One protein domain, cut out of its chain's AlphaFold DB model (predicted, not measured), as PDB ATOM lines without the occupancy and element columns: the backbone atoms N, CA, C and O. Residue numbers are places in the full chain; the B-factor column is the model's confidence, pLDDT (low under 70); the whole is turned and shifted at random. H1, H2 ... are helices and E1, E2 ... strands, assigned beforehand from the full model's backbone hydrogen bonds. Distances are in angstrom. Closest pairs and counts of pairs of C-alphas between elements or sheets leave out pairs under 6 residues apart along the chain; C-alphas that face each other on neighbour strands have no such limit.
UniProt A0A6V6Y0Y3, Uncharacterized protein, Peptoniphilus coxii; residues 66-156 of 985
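What this domain is: This is residues 66 to 156 of the 985 residues of an uncharacterized protein of Peptoniphilus coxii (UniProt A0A6V6Y0Y3). What would a reader see first? Two strand hairpins, E1 with E2 and E3 with E4, lie side by side in one strongly twisted sheet, and a long stretch with no named element, residues 101 to 135, swings across one of its faces. The short helix H1 lies near one end of the sheet, on the side where that stretch passes. What is the make-up? The printed part has 91 residues, with H1, E1, E2, E3 and E4 in that order along the chain; the sheet's order is E2, E1, E3, E4, all antiparallel, and the class is mostly strand, with 39 residues, under half, in named elements. How large is it? It is compact, with a radius of gyration of the C-alphas of 13.6 A and spans of 34 by 31 by 25 A.

Where its parts are: Where does the first element begin? H1, residues 69 to 74, begins at C-alpha 69, at (40.010, -8.955, 35.940), and is 8.7 A long. Where are the strands? E1 is residues 83 to 90, 23.2 A, beginning at C-alpha 83, at (34.266, -2.605, 27.992), and E2 is residues 93 to 100, 22.8 A. E3 is residues 136 to 143, 22.8 A. E4, residues 146 to 154, 23.6 A, bends by 57 degrees at residue 151 and ends at C-alpha 154, at (26.220, -22.093, 36.384).

How they stand to each other: How do the strands pair? E2 and E1, a hairpin, are antiparallel at 157 degrees, with N 86 and O 97 2.8 A apart, within hydrogen-bond range. E1 and E3 are antiparallel at 154 degrees, with N 87 and O 138 2.8 A apart, within range. E3 and E4, a hairpin, are antiparallel at 157 degrees, with N 139 and O 151 2.8 A apart, within range. Where is H1? It is only just not on the sheet, with 4 pairs of C-alphas within 10 A, and its closest C-alphas to E4 are those of Leu 72 and Val 150, 7.8 A apart. Every O i to N i+4 pair in H1 is within hydrogen-bond range. What stays apart? H1 is apart from E2 and from E3, and E2 is apart from E4.

The domain as a whole: How far does it reach? The two C-alphas farthest apart, those of Glu 75 and Gly 121, are 36.9 A from each other. Is there a cut, or a long link? The printed part has no cut; the link from E2 to E3, 35 residues, is long. Residues 112 to 113 in it pair antiparallel with residues 66 to 67. Where is confidence low? The mean pLDDT of the printed part is 70.5, and 35 residues are under 70, among them 113 to 136.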
ATOM      1  N   HIS A  66      32.402 -12.482  42.291       67.62
ATOM      2  CA  HIS A  66      33.839 -12.223  42.364       67.62
ATOM      3  C   HIS A  66      34.519 -12.533  41.021       67.62
ATOM      4  O   HIS A  66      34.442 -13.670  40.544       67.62
ATOM      5  N   ILE A  67      35.180 -11.538  40.416       75.94
ATOM      6  CA  ILE A  67      35.722 -11.590  39.047       75.94
ATOM      7  C   ILE A  67      37.216 -11.250  39.034       75.94
ATOM      8  O   ILE A  67      37.607 -10.144  39.390       75.94
ATOM      9  N   ASN A  68      38.073 -12.148  38.549       80.38
ATOM     10  CA  ASN A  68      39.509 -11.865  38.440       80.38
ATOM     11  C   ASN A  68      39.844 -11.139  37.117       80.38
ATOM     12  O   ASN A  68      40.196 -11.766  36.114       80.38
ATOM     13  N   THR A  69      39.717  -9.807  37.109       81.62
ATOM     14  CA  THR A  69      40.010  -8.955  35.940       81.62
ATOM     15  C   THR A  69      41.506  -8.836  35.645       81.62
ATOM     16  O   THR A  69      41.878  -8.710  34.479       81.62
ATOM     17  N   LYS A  70      42.374  -8.960  36.659       81.94
ATOM     18  CA  LYS A  70      43.834  -9.023  36.482       81.94
ATOM     19  C   LYS A  70      44.233 -10.214  35.614       81.94
ATOM     20  O   LYS A  70      44.857 -10.022  34.582       81.94
ATOM     21  N   LYS A  71      43.757 -11.416  35.939       80.69
ATOM     22  CA  LYS A  71      44.007 -12.629  35.149       80.69
ATOM     23  C   LYS A  71      43.463 -12.528  33.719       80.69
ATOM     24  O   LYS A  71      44.075 -13.046  32.790       80.69
ATOM     25  N   LEU A  72      42.339 -11.835  33.515       81.94
ATOM     26  CA  LEU A  72      41.840 -11.544  32.165       81.94
ATOM     27  C   LEU A  72      42.782 -10.615  31.379       81.94
ATOM     28  O   LEU A  72      42.876 -10.770  30.162       81.94
ATOM     29  N   LYS A  73      43.505  -9.701  32.041       82.44
ATOM     30  CA  LYS A  73      44.571  -8.890  31.429       82.44
ATOM     31  C   LYS A  73      45.856  -9.685  31.202       82.44
ATOM     32  O   LYS A  73      46.397  -9.630  30.103       82.44
ATOM     33  N   ASP A  74      46.294 -10.469  32.184       83.75
ATOM     34  CA  ASP A  74      47.494 -11.315  32.092       83.75
ATOM     35  C   ASP A  74      47.390 -12.333  30.934       83.75
ATOM     36  O   ASP A  74      48.377 -12.647  30.274       83.75
ATOM     37  N   GLU A  75      46.175 -12.806  30.628       78.94
ATOM     38  CA  GLU A  75      45.870 -13.671  29.479       78.94
ATOM     39  C   GLU A  75      45.493 -12.900  28.184       78.94
ATOM     40  O   GLU A  75      44.924 -13.489  27.264       78.94
ATOM     41  N   ASN A  76      45.770 -11.590  28.099       83.00
ATOM     42  CA  ASN A  76      45.473 -10.681  26.968       83.00
ATOM     43  C   ASN A  76      43.989 -10.586  26.528       83.00
ATOM     44  O   ASN A  76      43.665 -10.000  25.489       83.00
ATOM     45  N   LYS A  77      43.050 -11.113  27.320       80.62
ATOM     46  CA  LYS A  77      41.606 -11.098  27.023       80.62
ATOM     47  C   LYS A  77      40.976  -9.739  27.322       80.62
ATOM     48  O   LYS A  77      40.109  -9.300  26.567       80.62
ATOM     49  N   LEU A  78      41.458  -9.037  28.346       84.19
ATOM     50  CA  LEU A  78      41.017  -7.702  28.757       84.19
ATOM     51  C   LEU A  78      42.171  -6.693  28.670       84.19
ATOM     52  O   LEU A  78      43.244  -6.932  29.209       84.19
ATOM     53  N   ALA A  79      41.958  -5.561  28.011       85.94
ATOM     54  CA  ALA A  79      42.921  -4.470  27.887       85.94
ATOM     55  C   ALA A  79      42.341  -3.160  28.441       85.94
ATOM     56  O   ALA A  79      41.145  -3.051  28.716       85.94
ATOM     57  N   LEU A  80      43.197  -2.148  28.597       87.50
ATOM     58  CA  LEU A  80      42.739  -0.797  28.914       87.50
ATOM     59  C   LEU A  80      41.915  -0.228  27.756       87.50
ATOM     60  O   LEU A  80      42.256  -0.422  26.592       87.50
ATOM     61  N   GLY A  81      40.836   0.478  28.086       84.38
ATOM     62  CA  GLY A  81      39.878   1.018  27.122       84.38
ATOM     63  C   GLY A  81      38.711   0.079  26.793       84.38
ATOM     64  O   GLY A  81      37.624   0.576  26.498       84.38
ATOM     65  N   ASP A  82      38.891  -1.244  26.898       90.31
ATOM     66  CA  ASP A  82      37.841  -2.239  26.627       90.31
ATOM     67  C   ASP A  82      36.636  -2.087  27.569       90.31
ATOM     68  O   ASP A  82      36.785  -1.697  28.728       90.31
ATOM     69  N   ARG A  83      35.445  -2.502  27.119       87.38
ATOM     70  CA  ARG A  83      34.266  -2.605  27.992       87.38
ATOM     71  C   ARG A  83      34.121  -4.005  28.580       87.38
ATOM     72  O   ARG A  83      34.109  -4.987  27.839       87.38
ATOM     73  N   LEU A  84      33.892  -4.098  29.889       85.69
ATOM     74  CA  LEU A  84      33.529  -5.337  30.581       85.69
ATOM     75  C   LEU A  84      32.025  -5.353  30.884       85.69
ATOM     76  O   LEU A  84      31.492  -4.416  31.481       85.69
ATOM     77  N   GLN A  85      31.323  -6.420  30.505       83.19
ATOM     78  CA  GLN A  85      29.880  -6.564  30.727       83.19
ATOM     79  C   GLN A  85      29.485  -8.014  31.042       83.19
ATOM     80  O   GLN A  85      30.173  -8.959  30.668       83.19
ATOM     81  N   MET A  86      28.349  -8.195  31.705       80.81
ATOM     82  CA  MET A  86      27.815  -9.481  32.145       80.81
ATOM     83  C   MET A  86      26.450  -9.755  31.511       80.81
ATOM     84  O   MET A  86      25.666  -8.827  31.285       80.81
ATOM     85  N   LYS A  87      26.145 -11.032  31.273       81.06
ATOM     86  CA  LYS A  87      24.796 -11.518  30.962       81.06
ATOM     87  C   LYS A  87      24.364 -12.563  31.991       81.06
ATOM     88  O   LYS A  87      25.160 -13.427  32.349       81.06
ATOM     89  N   LEU A  88      23.114 -12.494  32.430       71.31
ATOM     90  CA  LEU A  88      22.427 -13.547  33.182       71.31
ATOM     91  C   LEU A  88      21.397 -14.194  32.250       71.31
ATOM     92  O   LEU A  88      20.628 -13.477  31.613       71.31
ATOM     93  N   ILE A  89      21.396 -15.522  32.173       73.06
ATOM     94  CA  ILE A  89      20.516 -16.333  31.328       73.06
ATOM     95  C   ILE A  89      19.699 -17.252  32.241       73.06
ATOM     96  O   ILE A  89      20.262 -18.097  32.945       73.06
ATOM     97  N   THR A  90      18.376 -17.087  32.219       63.31
ATOM     98  CA  THR A  90      17.418 -17.783  33.094       63.31
ATOM     99  C   THR A  90      16.322 -18.412  32.238       63.31
ATOM    100  O   THR A  90      15.399 -17.735  31.784       63.31
ATOM    101  N   GLY A  91      16.430 -19.715  31.968       66.25
ATOM    102  CA  GLY A  91      15.539 -20.399  31.027       66.25
ATOM    103  C   GLY A  91      15.652 -19.817  29.612       66.25
ATOM    104  O   GLY A  91      16.685 -19.972  28.965       66.25
ATOM    105  N   SER A  92      14.590 -19.159  29.140       56.22
ATOM    106  CA  SER A  92      14.526 -18.477  27.837       56.22
ATOM    107  C   SER A  92      14.872 -16.981  27.884       56.22
ATOM    108  O   SER A  92      14.956 -16.351  26.834       56.22
ATOM    109  N   GLU A  93      15.045 -16.394  29.069       60.06
ATOM    110  CA  GLU A  93      15.272 -14.953  29.241       60.06
ATOM    111  C   GLU A  93      16.768 -14.622  29.366       60.06
ATOM    112  O   GLU A  93      17.586 -15.459  29.758       60.06
ATOM    113  N   THR A  94      17.161 -13.399  28.997       71.38
ATOM    114  CA  THR A  94      18.555 -12.939  29.094       71.38
ATOM    115  C   THR A  94      18.639 -11.457  29.445       71.38
ATOM    116  O   THR A  94      18.185 -10.599  28.689       71.38
ATOM    117  N   TYR A  95      19.301 -11.154  30.559       68.69
ATOM    118  CA  TYR A  95      19.497  -9.806  31.092       68.69
ATOM    119  C   TYR A  95      20.964  -9.387  30.934       68.69
ATOM    120  O   TYR A  95      21.858 -10.172  31.249       68.69
ATOM    121  N   LYS A  96      21.240  -8.160  30.465       73.56
ATOM    122  CA  LYS A  96      22.608  -7.612  30.323       73.56
ATOM    123  C   LYS A  96      22.885  -6.512  31.362       73.56
ATOM    124  O   LYS A  96      22.040  -5.643  31.555       73.56
ATOM    125  N   LYS A  97      24.088  -6.483  31.954       72.62
ATOM    126  CA  LYS A  97      24.619  -5.360  32.766       72.62
ATOM    127  C   LYS A  97      26.027  -4.999  32.283       72.62
ATOM    128  O   LYS A  97      26.879  -5.879  32.202       72.62
ATOM    129  N   ILE A  98      26.309  -3.727  32.013       77.94
ATOM    130  CA  ILE A  98      27.697  -3.255  31.858       77.94
ATOM    131  C   ILE A  98      28.331  -3.189  33.256       77.94
ATOM    132  O   ILE A  98      27.708  -2.685  34.190       77.94
ATOM    133  N   LEU A  99      29.533  -3.749  33.418       76.12
ATOM    134  CA  LEU A  99      30.259  -3.774  34.694       76.12
ATOM    135  C   LEU A  99      31.270  -2.630  34.787       76.12
ATOM    136  O   LEU A  99      31.334  -1.963  35.814       76.12
ATOM    137  N   VAL A 100      32.028  -2.411  33.709       80.25
ATOM    138  CA  VAL A 100      32.970  -1.298  33.538       80.25
ATOM    139  C   VAL A 100      32.873  -0.854  32.083       80.25
ATOM    140  O   VAL A 100      33.200  -1.638  31.195       80.25
ATOM    141  N   ASP A 101      32.390   0.363  31.821       81.94
ATOM    142  CA  ASP A 101      32.098   0.810  30.446       81.94
ATOM    143  C   ASP A 101      33.367   1.082  29.614       81.94
ATOM    144  O   ASP A 101      33.366   0.876  28.406       81.94
ATOM    145  N   SER A 102      34.473   1.455  30.267       85.88
ATOM    146  CA  SER A 102      35.813   1.479  29.671       85.88
ATOM    147  C   SER A 102      36.870   1.277  30.762       85.88
ATOM    148  O   SER A 102      36.955   2.069  31.703       85.88
ATOM    149  N   VAL A 103      37.621   0.177  30.665       86.62
ATOM    150  CA  VAL A 103      38.502  -0.348  31.721       86.62
ATOM    151  C   VAL A 103      39.774   0.479  31.888       86.62
ATOM    152  O   VAL A 103      40.491   0.763  30.927       86.62
ATOM    153  N   LYS A 104      40.072   0.834  33.140       87.19
ATOM    154  CA  LYS A 104      41.253   1.593  33.570       87.19
ATOM    155  C   LYS A 104      42.151   0.701  34.428       87.19
ATOM    156  O   LYS A 104      41.722  -0.334  34.926       87.19
ATOM    157  N   GLU A 105      43.400   1.113  34.653       83.69
ATOM    158  CA  GLU A 105      44.363   0.294  35.414       83.69
ATOM    159  C   GLU A 105      43.884   0.007  36.851       83.69
ATOM    160  O   GLU A 105      44.143  -1.063  37.390       83.69
ATOM    161  N   GLY A 106      43.093   0.912  37.441       80.38
ATOM    162  CA  GLY A 106      42.458   0.712  38.747       80.38
ATOM    163  C   GLY A 106      41.349  -0.350  38.787       80.38
ATOM    164  O   GLY A 106      40.972  -0.762  39.883       80.38
ATOM    165  N   ASP A 107      40.843  -0.816  37.640       81.00
ATOM    166  CA  ASP A 107      39.819  -1.871  37.534       81.00
ATOM    167  C   ASP A 107      40.437  -3.276  37.385       81.00
ATOM    168  O   ASP A 107      39.737  -4.289  37.469       81.00
ATOM    169  N   ILE A 108      41.757  -3.348  37.183       83.06
ATOM    170  CA  ILE A 108      42.547  -4.573  37.013       83.06
ATOM    171  C   ILE A 108      42.902  -5.136  38.399       83.06
ATOM    172  O   ILE A 108      43.873  -4.726  39.032       83.06
ATOM    173  N   LYS A 109      42.096  -6.080  38.898       81.00
ATOM    174  CA  LYS A 109      42.209  -6.651  40.251       81.00
ATOM    175  C   LYS A 109      42.093  -8.171  40.219       81.00
ATOM    176  O   LYS A 109      41.430  -8.741  39.356       81.00
ATOM    177  N   GLU A 110      42.699  -8.840  41.196       74.75
ATOM    178  CA  GLU A 110      42.515 -10.291  41.382       74.75
ATOM    179  C   GLU A 110      41.104 -10.653  41.858       74.75
ATOM    180  O   GLU A 110      40.686 -11.808  41.759       74.75
ATOM    181  N   ASP A 111      40.380  -9.652  42.361       69.00
ATOM    182  CA  ASP A 111      39.032  -9.778  42.883       69.00
ATOM    183  C   ASP A 111      38.247  -8.468  42.670       69.00
ATOM    184  O   ASP A 111      38.252  -7.554  43.497       69.00
ATOM    185  N   TYR A 112      37.644  -8.333  41.491       74.44
ATOM    186  CA  TYR A 112      36.682  -7.288  41.160       74.44
ATOM    187  C   TYR A 112      35.284  -7.775  41.558       74.44
ATOM    188  O   TYR A 112      34.766  -8.737  40.988       74.44
ATOM    189  N   ILE A 113      34.679  -7.110  42.539       62.66
ATOM    190  CA  ILE A 113      33.364  -7.460  43.084       62.66
ATOM    191  C   ILE A 113      32.296  -6.623  42.378       62.66
ATOM    192  O   ILE A 113      32.416  -5.402  42.290       62.66
ATOM    193  N   THR A 114      31.232  -7.255  41.875       60.56
ATOM    194  CA  THR A 114      30.119  -6.511  41.267       60.56
ATOM    195  C   THR A 114      29.127  -6.032  42.325       60.56
ATOM    196  O   THR A 114      28.337  -6.827  42.834       60.56
ATOM    197  N   GLU A 115      29.103  -4.728  42.606       53.34
ATOM    198  CA  GLU A 115      28.054  -4.124  43.438       53.34
ATOM    199  C   GLU A 115      26.653  -4.259  42.804       53.34
ATOM    200  O   GLU A 115      26.504  -4.502  41.593       53.34
ATOM    201  N   GLN A 116      25.619  -4.124  43.647       52.22
ATOM    202  CA  GLN A 116      24.237  -4.526  43.363       52.22
ATOM    203  C   GLN A 116      23.695  -4.008  42.018       52.22
ATOM    204  O   GLN A 116      24.024  -2.928  41.519       52.22
ATOM    205  N   VAL A 117      22.863  -4.829  41.374       48.59
ATOM    206  CA  VAL A 117      22.388  -4.589  40.006       48.59
ATOM    207  C   VAL A 117      21.179  -3.652  40.013       48.59
ATOM    208  O   VAL A 117      20.036  -4.091  39.941       48.59
ATOM    209  N   MET A 118      21.440  -2.350  40.103       42.47
ATOM    210  CA  MET A 118      20.434  -1.289  39.971       42.47
ATOM    211  C   MET A 118      20.178  -0.941  38.498       42.47
ATOM    212  O   MET A 118      21.111  -0.884  37.696       42.47
ATOM    213  N   GLY A 119      18.913  -0.705  38.144       45.09
ATOM    214  CA  GLY A 119      18.479  -0.224  36.832       45.09
ATOM    215  C   GLY A 119      18.152   1.278  36.805       45.09
ATOM    216  O   GLY A 119      18.164   1.944  37.848       45.09
ATOM    217  N   PRO A 120      17.826   1.832  35.619       35.31
ATOM    218  CA  PRO A 120      17.381   3.217  35.478       35.31
ATOM    219  C   PRO A 120      16.176   3.518  36.380       35.31
ATOM    220  O   PRO A 120      15.244   2.721  36.470       35.31
ATOM    221  N   GLY A 121      16.196   4.660  37.071       45.47
ATOM    222  CA  GLY A 121      15.167   5.008  38.058       45.47
ATOM    223  C   GLY A 121      15.348   4.368  39.444       45.47
ATOM    224  O   GLY A 121      14.426   4.419  40.253       45.47
ATOM    225  N   GLY A 122      16.515   3.779  39.738       45.97
ATOM    226  CA  GLY A 122      16.908   3.412  41.106       45.97
ATOM    227  C   GLY A 122      16.202   2.185  41.686       45.97
ATOM    228  O   GLY A 122      16.144   2.034  42.903       45.97
ATOM    229  N   ARG A 123      15.658   1.306  40.835       45.44
ATOM    230  CA  ARG A 123      15.082   0.014  41.246       45.44
ATOM    231  C   ARG A 123      16.043  -1.128  40.890       45.44
ATOM    232  O   ARG A 123      16.679  -1.040  39.837       45.44
ATOM    233  N   PRO A 124      16.152  -2.199  41.698       49.19
ATOM    234  CA  PRO A 124      16.909  -3.390  41.317       49.19
ATOM    235  C   PRO A 124      16.417  -3.966  39.984       49.19
ATOM    236  O   PRO A 124      15.217  -4.071  39.745       49.19
ATOM    237  N   LEU A 125      17.355  -4.342  39.114       45.94
ATOM    238  CA  LEU A 125      17.099  -4.831  37.750       45.94
ATOM    239  C   LEU A 125      16.669  -6.313  37.718       45.94
ATOM    240  O   LEU A 125      16.426  -6.865  36.650       45.94
ATOM    241  N   ILE A 126      16.585  -6.957  38.886       46.78
ATOM    242  CA  ILE A 126      16.087  -8.319  39.091       46.78
ATOM    243  C   ILE A 126      15.115  -8.265  40.287       46.78
ATOM    244  O   ILE A 126      15.545  -7.884  41.379       46.78
ATOM    245  N   PRO A 127      13.819  -8.603  40.126       37.56
ATOM    246  CA  PRO A 127      12.905  -8.762  41.256       37.56
ATOM    247  C   PRO A 127      13.270 -10.022  42.055       37.56
ATOM    248  O   PRO A 127      13.745 -10.994  41.474       37.56
ATOM    249  N   PHE A 128      13.043 -10.007  43.373       39.44
ATOM    250  CA  PHE A 128      13.482 -11.035  44.330       39.44
ATOM    251  C   PHE A 128      13.289 -12.491  43.858       39.44
ATOM    252  O   PHE A 128      12.236 -13.096  44.052       39.44
ATOM    253  N   ARG A 129      14.361 -13.073  43.313       45.38
ATOM    254  CA  ARG A 129      14.534 -14.508  43.104       45.38
ATOM    255  C   ARG A 129      15.996 -14.849  43.376       45.38
ATOM    256  O   ARG A 129      16.888 -14.276  42.757       45.38
ATOM    257  N   GLU A 130      16.233 -15.770  44.303       51.09
ATOM    258  CA  GLU A 130      17.566 -16.339  44.520       51.09
ATOM    259  C   GLU A 130      17.990 -17.159  43.291       51.09
ATOM    260  O   GLU A 130      17.147 -17.779  42.628       51.09
ATOM    261  N   PHE A 131      19.288 -17.148  42.961       55.50
ATOM    262  CA  PHE A 131      19.793 -17.835  41.771       55.50
ATOM    263  C   PHE A 131      19.434 -19.323  41.812       55.50
ATOM    264  O   PHE A 131      19.865 -20.073  42.687       55.50
ATOM    265  N   SER A 132      18.651 -19.770  40.838       53.09
ATOM    266  CA  SER A 132      18.120 -21.123  40.824       53.09
ATOM    267  C   SER A 132      19.095 -22.104  40.178       53.09
ATOM    268  O   SER A 132      19.885 -21.763  39.298       53.09
ATOM    269  N   ALA A 133      19.035 -23.364  40.613       57.12
ATOM    270  CA  ALA A 133      19.901 -24.419  40.100       57.12
ATOM    271  C   ALA A 133      19.722 -24.592  38.579       57.12
ATOM    272  O   ALA A 133      18.672 -25.040  38.119       57.12
ATOM    273  N   GLY A 134      20.763 -24.257  37.811       59.25
ATOM    274  CA  GLY A 134      20.750 -24.250  36.343       59.25
ATOM    275  C   GLY A 134      20.836 -22.865  35.686       59.25
ATOM    276  O   GLY A 134      21.168 -22.810  34.502       59.25
ATOM    277  N   ASP A 135      20.621 -21.769  36.422       67.25
ATOM    278  CA  ASP A 135      20.811 -20.407  35.897       67.25
ATOM    279  C   ASP A 135      22.288 -20.179  35.515       67.25
ATOM    280  O   ASP A 135      23.200 -20.606  36.240       67.25
ATOM    281  N   ARG A 136      22.539 -19.522  34.370       69.25
ATOM    282  CA  ARG A 136      23.888 -19.328  33.800       69.25
ATOM    283  C   ARG A 136      24.265 -17.852  33.727       69.25
ATOM    284  O   ARG A 136      23.536 -17.046  33.156       69.25
ATOM    285  N   ILE A 137      25.443 -17.514  34.238       71.75
ATOM    286  CA  ILE A 137      26.047 -16.180  34.140       71.75
ATOM    287  C   ILE A 137      27.244 -16.242  33.190       71.75
ATOM    288  O   ILE A 137      28.039 -17.182  33.226       71.75
ATOM    289  N   GLU A 138      27.383 -15.226  32.344       80.75
ATOM    290  CA  GLU A 138      28.440 -15.100  31.342       80.75
ATOM    291  C   GLU A 138      29.099 -13.721  31.410       80.75
ATOM    292  O   GLU A 138      28.422 -12.694  31.482       80.75
ATOM    293  N   LEU A 139      30.427 -13.696  31.335       81.38
ATOM    294  CA  LEU A 139      31.239 -12.487  31.268       81.38
ATOM    295  C   LEU A 139      31.704 -12.254  29.834       81.38
ATOM    296  O   LEU A 139      32.220 -13.168  29.190       81.38
ATOM    297  N   TYR A 140      31.561 -11.021  29.364       82.25
ATOM    298  CA  TYR A 140      31.944 -10.588  28.029       82.25
ATOM    299  C   TYR A 140      32.886  -9.389  28.098       82.25
ATOM    300  O   TYR A 140      32.653  -8.448  28.860       82.25
ATOM    301  N   VAL A 141      33.891  -9.389  27.227       86.44
ATOM    302  CA  VAL A 141      34.668  -8.193  26.889       86.44
ATOM    303  C   VAL A 141      34.191  -7.697  25.530       86.44
ATOM    304  O   VAL A 141      34.011  -8.497  24.611       86.44
ATOM    305  N   VAL A 142      33.959  -6.392  25.406       84.75
ATOM    306  CA  VAL A 142      33.540  -5.757  24.154       84.75
ATOM    307  C   VAL A 142      34.662  -4.868  23.642       84.75
ATOM    308  O   VAL A 142      35.003  -3.871  24.279       84.75
ATOM    309  N   LYS A 143      35.215  -5.227  22.478       83.56
ATOM    310  CA  LYS A 143      36.267  -4.467  21.784       83.56
ATOM    311  C   LYS A 143      35.732  -4.031  20.425       83.56
ATOM    312  O   LYS A 143      35.207  -4.861  19.687       83.56
ATOM    313  N   GLY A 144      35.785  -2.735  20.112       74.62
ATOM    314  CA  GLY A 144      35.253  -2.198  18.846       74.62
ATOM    315  C   GLY A 144      33.770  -2.515  18.574       74.62
ATOM    316  O   GLY A 144      33.360  -2.552  17.421       74.62
ATOM    317  N   GLY A 145      32.976  -2.793  19.616       72.75
ATOM    318  CA  GLY A 145      31.567  -3.203  19.512       72.75
ATOM    319  C   GLY A 145      31.304  -4.717  19.453       72.75
ATOM    320  O   GLY A 145      30.154  -5.123  19.606       72.75
ATOM    321  N   ILE A 146      32.328  -5.565  19.303       79.44
ATOM    322  CA  ILE A 146      32.175  -7.031  19.224       79.44
ATOM    323  C   ILE A 146      32.160  -7.641  20.634       79.44
ATOM    324  O   ILE A 146      33.130  -7.492  21.373       79.44
ATOM    325  N   GLU A 147      31.075  -8.332  21.012       85.56
ATOM    326  CA  GLU A 147      30.927  -9.003  22.318       85.56
ATOM    327  C   GLU A 147      31.590 -10.400  22.334       85.56
ATOM    328  O   GLU A 147      31.031 -11.353  21.793       85.56
ATOM    329  N   THR A 148      32.717 -10.568  23.035       82.69
ATOM    330  CA  THR A 148      33.418 -11.864  23.169       82.69
ATOM    331  C   THR A 148      33.263 -12.443  24.577       82.69
ATOM    332  O   THR A 148      33.604 -11.771  25.550       82.69
ATOM    333  N   ILE A 149      32.796 -13.695  24.706       82.19
ATOM    334  CA  ILE A 149      32.728 -14.406  26.000       82.19
ATOM    335  C   ILE A 149      34.145 -14.670  26.520       82.19
ATOM    336  O   ILE A 149      34.968 -15.246  25.810       82.19
ATOM    337  N   VAL A 150      34.405 -14.316  27.779       77.56
ATOM    338  CA  VAL A 150      35.682 -14.583  28.464       77.56
ATOM    339  C   VAL A 150      35.557 -15.478  29.700       77.56
ATOM    340  O   VAL A 150      36.565 -15.983  30.176       77.56
ATOM    341  N   GLY A 151      34.346 -15.732  30.204       73.00
ATOM    342  CA  GLY A 151      34.109 -16.669  31.309       73.00
ATOM    343  C   GLY A 151      32.624 -16.964  31.518       73.00
ATOM    344  O   GLY A 151      31.775 -16.173  31.111       73.00
ATOM    345  N   ASN A 152      32.293 -18.093  32.150       74.06
ATOM    346  CA  ASN A 152      30.919 -18.422  32.537       74.06
ATOM    347  C   ASN A 152      30.854 -19.224  33.850       74.06
ATOM    348  O   ASN A 152      31.845 -19.797  34.302       74.06
ATOM    349  N   VAL A 153      29.684 -19.222  34.491       65.88
ATOM    350  CA  VAL A 153      29.387 -20.012  35.694       65.88
ATOM    351  C   VAL A 153      27.906 -20.398  35.710       65.88
ATOM    352  O   VAL A 153      27.057 -19.633  35.254       65.88
ATOM    353  N   THR A 154      27.593 -21.586  36.228       64.88
ATOM    354  CA  THR A 154      26.220 -22.093  36.384       64.88
ATOM    355  C   THR A 154      25.963 -22.414  37.850       64.88
ATOM    356  O   THR A 154      26.798 -23.060  38.494       64.88
ATOM    357  N   VAL A 155      24.815 -21.985  38.375       59.06
ATOM    358  CA  VAL A 155      24.478 -22.119  39.801       59.06
ATOM    359  C   VAL A 155      24.017 -23.542  40.136       59.06
ATOM    360  O   VAL A 155      23.320 -24.190  39.351       59.06
ATOM    361  N   LYS A 156      24.448 -24.058  41.297       53.44
ATOM    362  CA  LYS A 156      24.246 -25.451  41.734       53.44
ATOM    363  C   LYS A 156      23.470 -25.490  43.058       53.44
ATOM    364  O   LYS A 156      23.916 -24.907  44.040       53.44
TER     365      LYS A 156